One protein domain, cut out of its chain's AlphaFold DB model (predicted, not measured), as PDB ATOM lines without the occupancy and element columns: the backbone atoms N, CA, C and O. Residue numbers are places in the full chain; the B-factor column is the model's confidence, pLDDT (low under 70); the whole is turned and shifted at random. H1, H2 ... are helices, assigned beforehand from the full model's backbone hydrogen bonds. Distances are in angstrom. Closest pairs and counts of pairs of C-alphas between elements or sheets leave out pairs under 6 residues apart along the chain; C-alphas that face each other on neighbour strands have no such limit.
ATOM      1  N   GLY A  15      25.964  23.310   4.840       41.94
ATOM      2  CA  GLY A  15      27.215  23.986   4.467       41.94
ATOM      3  C   GLY A  15      27.699  25.063   5.455       41.94
ATOM      4  O   GLY A  15      28.909  25.254   5.623       41.94
ATOM      5  N   PHE A  16      26.788  25.751   6.151       41.44
ATOM      6  CA  PHE A  16      27.148  26.850   7.065       41.44
ATOM      7  C   PHE A  16      27.619  26.368   8.447       41.44
ATOM      8  O   PHE A  16      28.542  26.944   9.021       41.44
ATOM      9  N   ILE A  17      27.052  25.274   8.964       44.53
ATOM     10  CA  ILE A  17      27.488  24.683  10.244       44.53
ATOM     11  C   ILE A  17      28.822  23.941  10.065       44.53
ATOM     12  O   ILE A  17      29.691  23.991  10.939       44.53
ATOM     13  N   GLY A  18      29.043  23.337   8.891       45.81
ATOM     14  CA  GLY A  18      30.312  22.697   8.550       45.81
ATOM     15  C   GLY A  18      31.484  23.681   8.467       45.81
ATOM     16  O   GLY A  18      32.580  23.363   8.923       45.81
ATOM     17  N   THR A  19      31.284  24.895   7.952       55.19
ATOM     18  CA  THR A  19      32.381  25.856   7.735       55.19
ATOM     19  C   THR A  19      32.884  26.505   9.025       55.19
ATOM     20  O   THR A  19      34.096  26.568   9.228       55.19
ATOM     21  N   ALA A  20      32.002  26.903   9.948       50.44
ATOM     22  CA  ALA A  20      32.413  27.473  11.236       50.44
ATOM     23  C   ALA A  20      33.126  26.445  12.140       50.44
ATOM     24  O   ALA A  20      34.164  26.752  12.732       50.44
ATOM     25  N   GLY A  21      32.622  25.204  12.187       51.41
ATOM     26  CA  GLY A  21      33.271  24.106  12.914       51.41
ATOM     27  C   GLY A  21      34.633  23.730  12.321       51.41
ATOM     28  O   GLY A  21      35.596  23.524  13.061       51.41
ATOM     29  N   SER A  22      34.745  23.732  10.989       60.31
ATOM     30  CA  SER A  22      36.005  23.459  10.287       60.31
ATOM     31  C   SER A  22      37.057  24.527  10.567       60.31
ATOM     32  O   SER A  22      38.197  24.179  10.852       60.31
ATOM     33  N   ILE A  23      36.682  25.812  10.559       64.06
ATOM     34  CA  ILE A  23      37.605  26.922  10.851       64.06
ATOM     35  C   ILE A  23      38.135  26.825  12.286       64.06
ATOM     36  O   ILE A  23      39.335  26.977  12.499       64.06
ATOM     37  N   TYR A  24      37.284  26.510  13.267       59.50
ATOM     38  CA  TYR A  24      37.705  26.381  14.666       59.50
ATOM     39  C   TYR A  24      38.672  25.206  14.892       59.50
ATOM     40  O   TYR A  24      39.696  25.361  15.561       59.50
ATOM     41  N   VAL A  25      38.394  24.044  14.288       67.12
ATOM     42  CA  VAL A  25      39.304  22.884  14.326       67.12
ATOM     43  C   VAL A  25      40.628  23.211  13.628       67.12
ATOM     44  O   VAL A  25      41.689  22.865  14.148       67.12
ATOM     45  N   PHE A  26      40.583  23.941  12.509       65.75
ATOM     46  CA  PHE A  26      41.780  24.357  11.782       65.75
ATOM     47  C   PHE A  26      42.640  25.324  12.600       65.75
ATOM     48  O   PHE A  26      43.835  25.092  12.732       65.75
ATOM     49  N   VAL A  27      42.050  26.359  13.210       69.12
ATOM     50  CA  VAL A  27      42.771  27.335  14.050       69.12
ATOM     51  C   VAL A  27      43.406  26.651  15.261       69.12
ATOM     52  O   VAL A  27      44.566  26.914  15.578       69.12
ATOM     53  N   ARG A  28      42.699  25.709  15.898       62.75
ATOM     54  CA  ARG A  28      43.219  24.964  17.053       62.75
ATOM     55  C   ARG A  28      44.373  24.030  16.671       62.75
ATOM     56  O   ARG A  28      45.392  24.010  17.363       62.75
ATOM     57  N   ALA A  29      44.261  23.319  15.548       65.25
ATOM     58  CA  ALA A  29      45.351  22.509  15.004       65.25
ATOM     59  C   ALA A  29      46.560  23.378  14.604       65.25
ATOM     60  O   ALA A  29      47.706  23.018  14.869       65.25
ATOM     61  N   PHE A  30      46.312  24.563  14.045       64.56
ATOM     62  CA  PHE A  30      47.341  25.521  13.640       64.56
ATOM     63  C   PHE A  30      48.129  26.072  14.835       64.56
ATOM     64  O   PHE A  30      49.354  26.163  14.779       64.56
ATOM     65  N   THR A  31      47.454  26.364  15.954       64.94
ATOM     66  CA  THR A  31      48.121  26.812  17.189       64.94
ATOM     67  C   THR A  31      48.994  25.738  17.838       64.94
ATOM     68  O   THR A  31      49.968  26.080  18.501       64.94
ATOM     69  N   GLN A  32      48.694  24.452  17.623       65.94
ATOM     70  CA  GLN A  32      49.465  23.335  18.185       65.94
ATOM     71  C   GLN A  32      50.700  22.953  17.353       65.94
ATOM     72  O   GLN A  32      51.582  22.274  17.862       65.94
ATOM     73  N   MET A  33      50.798  23.399  16.096       62.56
ATOM     74  CA  MET A  33      51.886  23.027  15.176       62.56
ATOM     75  C   MET A  33      52.974  24.101  15.017       62.56
ATOM     76  O   MET A  33      53.804  23.997  14.117       62.56
ATOM     77  N   LYS A  34      52.995  25.137  15.864       56.78
ATOM     78  CA  LYS A  34      53.860  26.327  15.730       56.78
ATOM     79  C   LYS A  34      55.373  26.029  15.696       56.78
ATOM     80  O   LYS A  34      56.112  26.789  15.079       56.78
ATOM     81  N   ASP A  35      55.822  24.909  16.262       64.38
ATOM     82  CA  ASP A  35      57.256  24.632  16.456       64.38
ATOM     83  C   ASP A  35      57.909  23.778  15.344       64.38
ATOM     84  O   ASP A  35      59.124  23.575  15.348       64.38
ATOM     85  N   HIS A  36      57.145  23.297  14.351       64.19
ATOM     86  CA  HIS A  36      57.642  22.381  13.305       64.19
ATOM     87  C   HIS A  36      57.237  22.791  11.881       64.19
ATOM     88  O   HIS A  36      56.635  22.026  11.128       64.19
ATOM     89  N   TRP A  37      57.566  24.021  11.490       60.94
ATOM     90  CA  TRP A  37      57.164  24.562  10.192       60.94
ATOM     91  C   TRP A  37      58.161  24.210   9.081       60.94
ATOM     92  O   TRP A  37      59.236  24.798   8.985       60.94
ATOM     93  N   GLN A  38      57.776  23.299   8.179       62.22
ATOM     94  CA  GLN A  38      58.363  23.263   6.838       62.22
ATOM     95  C   GLN A  38      57.706  24.353   5.976       62.22
ATOM     96  O   GLN A  38      56.490  24.358   5.775       62.22
ATOM     97  N   GLN A  39      58.524  25.264   5.438       63.06
ATOM     98  CA  GLN A  39      58.094  26.439   4.664       63.06
ATOM     99  C   GLN A  39      57.054  26.201   3.539       63.06
ATOM    100  O   GLN A  39      56.212  27.083   3.357       63.06
ATOM    101  N   PRO A  40      57.012  25.072   2.797       68.25
ATOM    102  CA  PRO A  40      56.027  24.913   1.718       68.25
ATOM    103  C   PRO A  40      54.566  24.770   2.183       68.25
ATOM    104  O   PRO A  40      53.664  25.167   1.446       68.25
ATOM    105  N   LEU A  41      54.300  24.257   3.393       71.62
ATOM    106  CA  LEU A  41      52.922  24.047   3.879       71.62
ATOM    107  C   LEU A  41      52.232  25.364   4.278       71.62
ATOM    108  O   LEU A  41      51.021  25.529   4.179       71.62
ATOM    109  N   VAL A  42      53.029  26.331   4.712       73.50
ATOM    110  CA  VAL A  42      52.587  27.676   5.092       73.50
ATOM    111  C   VAL A  42      52.048  28.420   3.889       73.50
ATOM    112  O   VAL A  42      50.988  29.041   3.935       73.50
ATOM    113  N   LEU A  43      52.809  28.346   2.799       72.81
ATOM    114  CA  LEU A  43      52.516  29.071   1.581       72.81
ATOM    115  C   LEU A  43      51.231  28.542   0.937       72.81
ATOM    116  O   LEU A  43      50.417  29.336   0.476       72.81
ATOM    117  N   SER A  44      50.995  27.225   0.972       70.88
ATOM    118  CA  SER A  44      49.755  26.634   0.458       70.88
ATOM    119  C   SER A  44      48.528  27.022   1.289       70.88
ATOM    120  O   SER A  44      47.482  27.323   0.712       70.88
ATOM    121  N   ILE A  45      48.649  27.113   2.619       76.12
ATOM    122  CA  ILE A  45      47.558  27.589   3.486       76.12
ATOM    123  C   ILE A  45      47.278  29.080   3.249       76.12
ATOM    124  O   ILE A  45      46.118  29.465   3.115       76.12
ATOM    125  N   LEU A  46      48.315  29.917   3.138       72.94
ATOM    126  CA  LEU A  46      48.150  31.349   2.860       72.94
ATOM    127  C   LEU A  46      47.514  31.599   1.485       72.94
ATOM    128  O   LEU A  46      46.625  32.443   1.371       72.94
ATOM    129  N   LEU A  47      47.895  30.831   0.460       79.06
ATOM    130  CA  LEU A  47      47.256  30.878  -0.861       79.06
ATOM    131  C   LEU A  47      45.791  30.407  -0.803       79.06
ATOM    132  O   LEU A  47      44.917  31.017  -1.426       79.06
ATOM    133  N   GLY A  48      45.494  29.381   0.001       84.06
ATOM    134  CA  GLY A  48      44.127  28.934   0.278       84.06
ATOM    135  C   GLY A  48      43.272  30.033   0.917       84.06
ATOM    136  O   GLY A  48      42.192  30.350   0.423       84.06
ATOM    137  N   LEU A  49      43.777  30.701   1.954       77.88
ATOM    138  CA  LEU A  49      43.066  31.798   2.618       77.88
ATOM    139  C   LEU A  49      42.877  33.018   1.702       77.88
ATOM    140  O   LEU A  49      41.801  33.617   1.697       77.88
ATOM    141  N   ALA A  50      43.873  33.349   0.873       77.44
ATOM    142  CA  ALA A  50      43.764  34.426  -0.111       77.44
ATOM    143  C   ALA A  50      42.665  34.152  -1.154       77.44
ATOM    144  O   ALA A  50      41.896  35.052  -1.496       77.44
ATOM    145  N   SER A  51      42.532  32.906  -1.620       77.00
ATOM    146  CA  SER A  51      41.465  32.526  -2.558       77.00
ATOM    147  C   SER A  51      40.064  32.593  -1.933       77.00
ATOM    148  O   SER A  51      39.145  33.107  -2.569       77.00
ATOM    149  N   ILE A  52      39.905  32.203  -0.662       80.62
ATOM    150  CA  ILE A  52      38.644  32.377   0.084       80.62
ATOM    151  C   ILE A  52      38.303  33.867   0.240       80.62
ATOM    152  O   ILE A  52      37.154  34.261   0.027       80.62
ATOM    153  N   GLY A  53      39.294  34.711   0.548       78.88
ATOM    154  CA  GLY A  53      39.119  36.164   0.629       78.88
ATOM    155  C   GLY A  53      38.654  36.781  -0.694       78.88
ATOM    156  O   GLY A  53      37.721  37.588  -0.706       78.88
ATOM    157  N   MET A  54      39.230  36.347  -1.820       78.62
ATOM    158  CA  MET A  54      38.808  36.786  -3.155       78.62
ATOM    159  C   MET A  54      37.368  36.360  -3.470       78.62
ATOM    160  O   MET A  54      36.572  37.197  -3.900       78.62
ATOM    161  N   ILE A  55      36.988  35.115  -3.164       80.12
ATOM    162  CA  ILE A  55      35.610  34.625  -3.335       80.12
ATOM    163  C   ILE A  55      34.634  35.453  -2.486       80.12
ATOM    164  O   ILE A  55      33.620  35.938  -2.995       80.12
ATOM    165  N   TYR A  56      34.957  35.691  -1.213       74.81
ATOM    166  CA  TYR A  56      34.117  36.480  -0.309       74.81
ATOM    167  C   TYR A  56      33.960  37.937  -0.779       74.81
ATOM    168  O   TYR A  56      32.856  38.489  -0.754       74.81
ATOM    169  N   SER A  57      35.039  38.552  -1.277       71.88
ATOM    170  CA  SER A  57      34.999  39.907  -1.842       71.88
ATOM    171  C   SER A  57      34.103  39.995  -3.087       71.88
ATOM    172  O   SER A  57      33.319  40.941  -3.206       71.88
ATOM    173  N   GLY A  58      34.116  38.966  -3.945       82.12
ATOM    174  CA  GLY A  58      33.225  38.848  -5.101       82.12
ATOM    175  C   GLY A  58      31.750  38.752  -4.703       82.12
ATOM    176  O   GLY A  58      30.911  39.470  -5.249       82.12
ATOM    177  N   PHE A  59      31.424  37.953  -3.679       74.88
ATOM    178  CA  PHE A  59      30.059  37.875  -3.139       74.88
ATOM    179  C   PHE A  59      29.580  39.204  -2.534       74.88
ATOM    180  O   PHE A  59      28.416  39.582  -2.708       74.88
ATOM    181  N   LYS A  60      30.463  39.947  -1.853       74.94
ATOM    182  CA  LYS A  60      30.145  41.279  -1.309       74.94
ATOM    183  C   LYS A  60      29.922  42.307  -2.428       74.94
ATOM    184  O   LYS A  60      29.004  43.120  -2.321       74.94
ATOM    185  N   GLY A  61      30.702  42.231  -3.510       83.94
ATOM    186  CA  GLY A  61      30.517  43.031  -4.726       83.94
ATOM    187  C   GLY A  61      29.160  42.784  -5.391       83.94
ATOM    188  O   GLY A  61      28.414  43.731  -5.619       83.94
ATOM    189  N   LEU A  62      28.782  41.516  -5.578       82.19
ATOM    190  CA  LEU A  62      27.482  41.115  -6.135       82.19
ATOM    191  C   LEU A  62      26.290  41.614  -5.304       82.19
ATOM    192  O   LEU A  62      25.291  42.066  -5.866       82.19
ATOM    193  N   LYS A  63      26.379  41.566  -3.967       79.44
ATOM    194  CA  LYS A  63      25.333  42.122  -3.089       79.44
ATOM    195  C   LYS A  63      25.222  43.642  -3.227       79.44
ATOM    196  O   LYS A  63      24.110  44.154  -3.324       79.44
ATOM    197  N   ARG A  64      26.355  44.354  -3.282       78.94
ATOM    198  CA  ARG A  64      26.382  45.812  -3.491       78.94
ATOM    199  C   ARG A  64      25.832  46.206  -4.859       78.94
ATOM    200  O   ARG A  64      25.072  47.162  -4.935       78.94
ATOM    201  N   GLU A  65      26.153  45.463  -5.914       88.81
ATOM    202  CA  GLU A  65      25.647  45.741  -7.261       88.81
ATOM    203  C   GLU A  65      24.133  45.506  -7.364       88.81
ATOM    204  O   GLU A  65      23.425  46.329  -7.938       88.81
ATOM    205  N   LYS A  66      23.607  44.436  -6.748       85.88
ATOM    206  CA  LYS A  66      22.153  44.205  -6.668       85.88
ATOM    207  C   LYS A  66      21.435  45.299  -5.880       85.88
ATOM    208  O   LYS A  66      20.402  45.779  -6.335       85.88
ATOM    209  N   ALA A  67      21.986  45.714  -4.738       76.12
ATOM    210  CA  ALA A  67      21.425  46.803  -3.939       76.12
ATOM    211  C   ALA A  67      21.466  48.143  -4.690       76.12
ATOM    212  O   ALA A  67      20.482  48.874  -4.689       76.12
ATOM    213  N   LYS A  68      22.566  48.430  -5.399       87.56
ATOM    214  CA  LYS A  68      22.710  49.630  -6.229       87.56
ATOM    215  C   LYS A  68      21.700  49.646  -7.379       87.56
ATOM    216  O   LYS A  68      21.005  50.638  -7.530       87.56
ATOM    217  N   LYS A  69      21.535  48.538  -8.113       87.94
ATOM    218  CA  LYS A  69      20.516  48.423  -9.175       87.94
ATOM    219  C   LYS A  69      19.089  48.545  -8.636       87.94
ATOM    220  O   LYS A  69      18.240  49.126  -9.302       87.94
ATOM    221  N   ALA A  70      18.810  48.019  -7.440       76.94
ATOM    222  CA  ALA A  70      17.509  48.183  -6.792       76.94
ATOM    223  C   ALA A  70      17.253  49.644  -6.378       76.94
ATOM    224  O   ALA A  70      16.154  50.147  -6.590       76.94
ATOM    225  N   ALA A  71      18.269  50.335  -5.850       72.81
ATOM    226  CA  ALA A  71      18.187  51.747  -5.484       72.81
ATOM    227  C   ALA A  71      18.075  52.669  -6.710       72.81
ATOM    228  O   ALA A  71      17.276  53.595  -6.692       72.81
ATOM    229  N   GLU A  72      18.815  52.396  -7.789       82.75
ATOM    230  CA  GLU A  72      18.700  53.118  -9.065       82.75
ATOM    231  C   GLU A  72      17.310  52.919  -9.683       82.75
ATOM    232  O   GLU A  72      16.676  53.892 -10.078       82.75
ATOM    233  N   LYS A  73      16.778  51.689  -9.662       81.88
ATOM    234  CA  LYS A  73      15.406  51.401 -10.106       81.88
ATOM    235  C   LYS A  73      14.350  52.122  -9.256       81.88
ATOM    236  O   LYS A  73      13.368  52.604  -9.804       81.88
ATOM    237  N   ALA A  74      14.552  52.209  -7.939       70.38
ATOM    238  CA  ALA A  74      13.665  52.949  -7.039       70.38
ATOM    239  C   ALA A  74      13.783  54.478  -7.215       70.38
ATOM    240  O   ALA A  74      12.803  55.190  -7.041       70.38
ATOM    241  N   ALA A  75      14.961  54.989  -7.585       70.81
ATOM    242  CA  ALA A  75      15.187  56.410  -7.850       70.81
ATOM    243  C   ALA A  75      14.672  56.858  -9.232       70.81
ATOM    244  O   ALA A  75      14.337  58.028  -9.411       70.81
ATOM    245  N   GLU A  76      14.593  55.947 -10.209       73.50
ATOM    246  CA  GLU A  76      13.982  56.201 -11.523       73.50
ATOM    247  C   GLU A  76      12.448  56.187 -11.500       73.50
ATOM    248  O   GLU A  76      11.818  56.709 -12.429       73.50
ATOM    249  N   GLU A  77      11.820  55.650 -10.447       68.12
ATOM    250  CA  GLU A  77      10.384  55.816 -10.227       68.12
ATOM    251  C   GLU A  77      10.098  57.287  -9.905       68.12
ATOM    252  O   GLU A  77      10.137  57.738  -8.761       68.12
TER     253      GLU A  77
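This is residues 15 to 77 of the 416 residues of an uncharacterized protein of Clostridiales bacterium (UniProt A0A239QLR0). One long helix, H2, makes the length of an open, lopsided V, and a shorter helix, H1, folds back beside part of it without packing on it. The bend of the V is the link of residues 33 to 38. The printed part has 63 residues with two named helices, H1 then H2, and no named strand; the class is all helix. It is extended, with a radius of gyration of the C-alphas of 18.8 A and spans of 62 by 25 by 15 A.

H2, residues 39 to 76, runs 55.6 A from C-alpha 39 at (58.094, 26.439, 4.664) to C-alpha 76 at (13.982, 56.201, -11.523). H1, residues 15 to 32, is 26.1 A long and begins at C-alpha 15 at (27.215, 23.986, 4.467).

H2 and H1 are apart, with no C-alpha of the one within 8 A of the other. A short link of 6 residues joins them. Of the O i to N i+4 pairs, 33 of 34 in H2 and 13 of 14 in H1 are within hydrogen-bond range.

The two C-alphas farthest apart, those of His 36 and Glu 77, are 62.5 A apart. The printed part has no cut. Residues 15 to 77 stand free. The mean pLDDT of the printed part is 70.2; residues 15 to 40 and residue 77 are under 70.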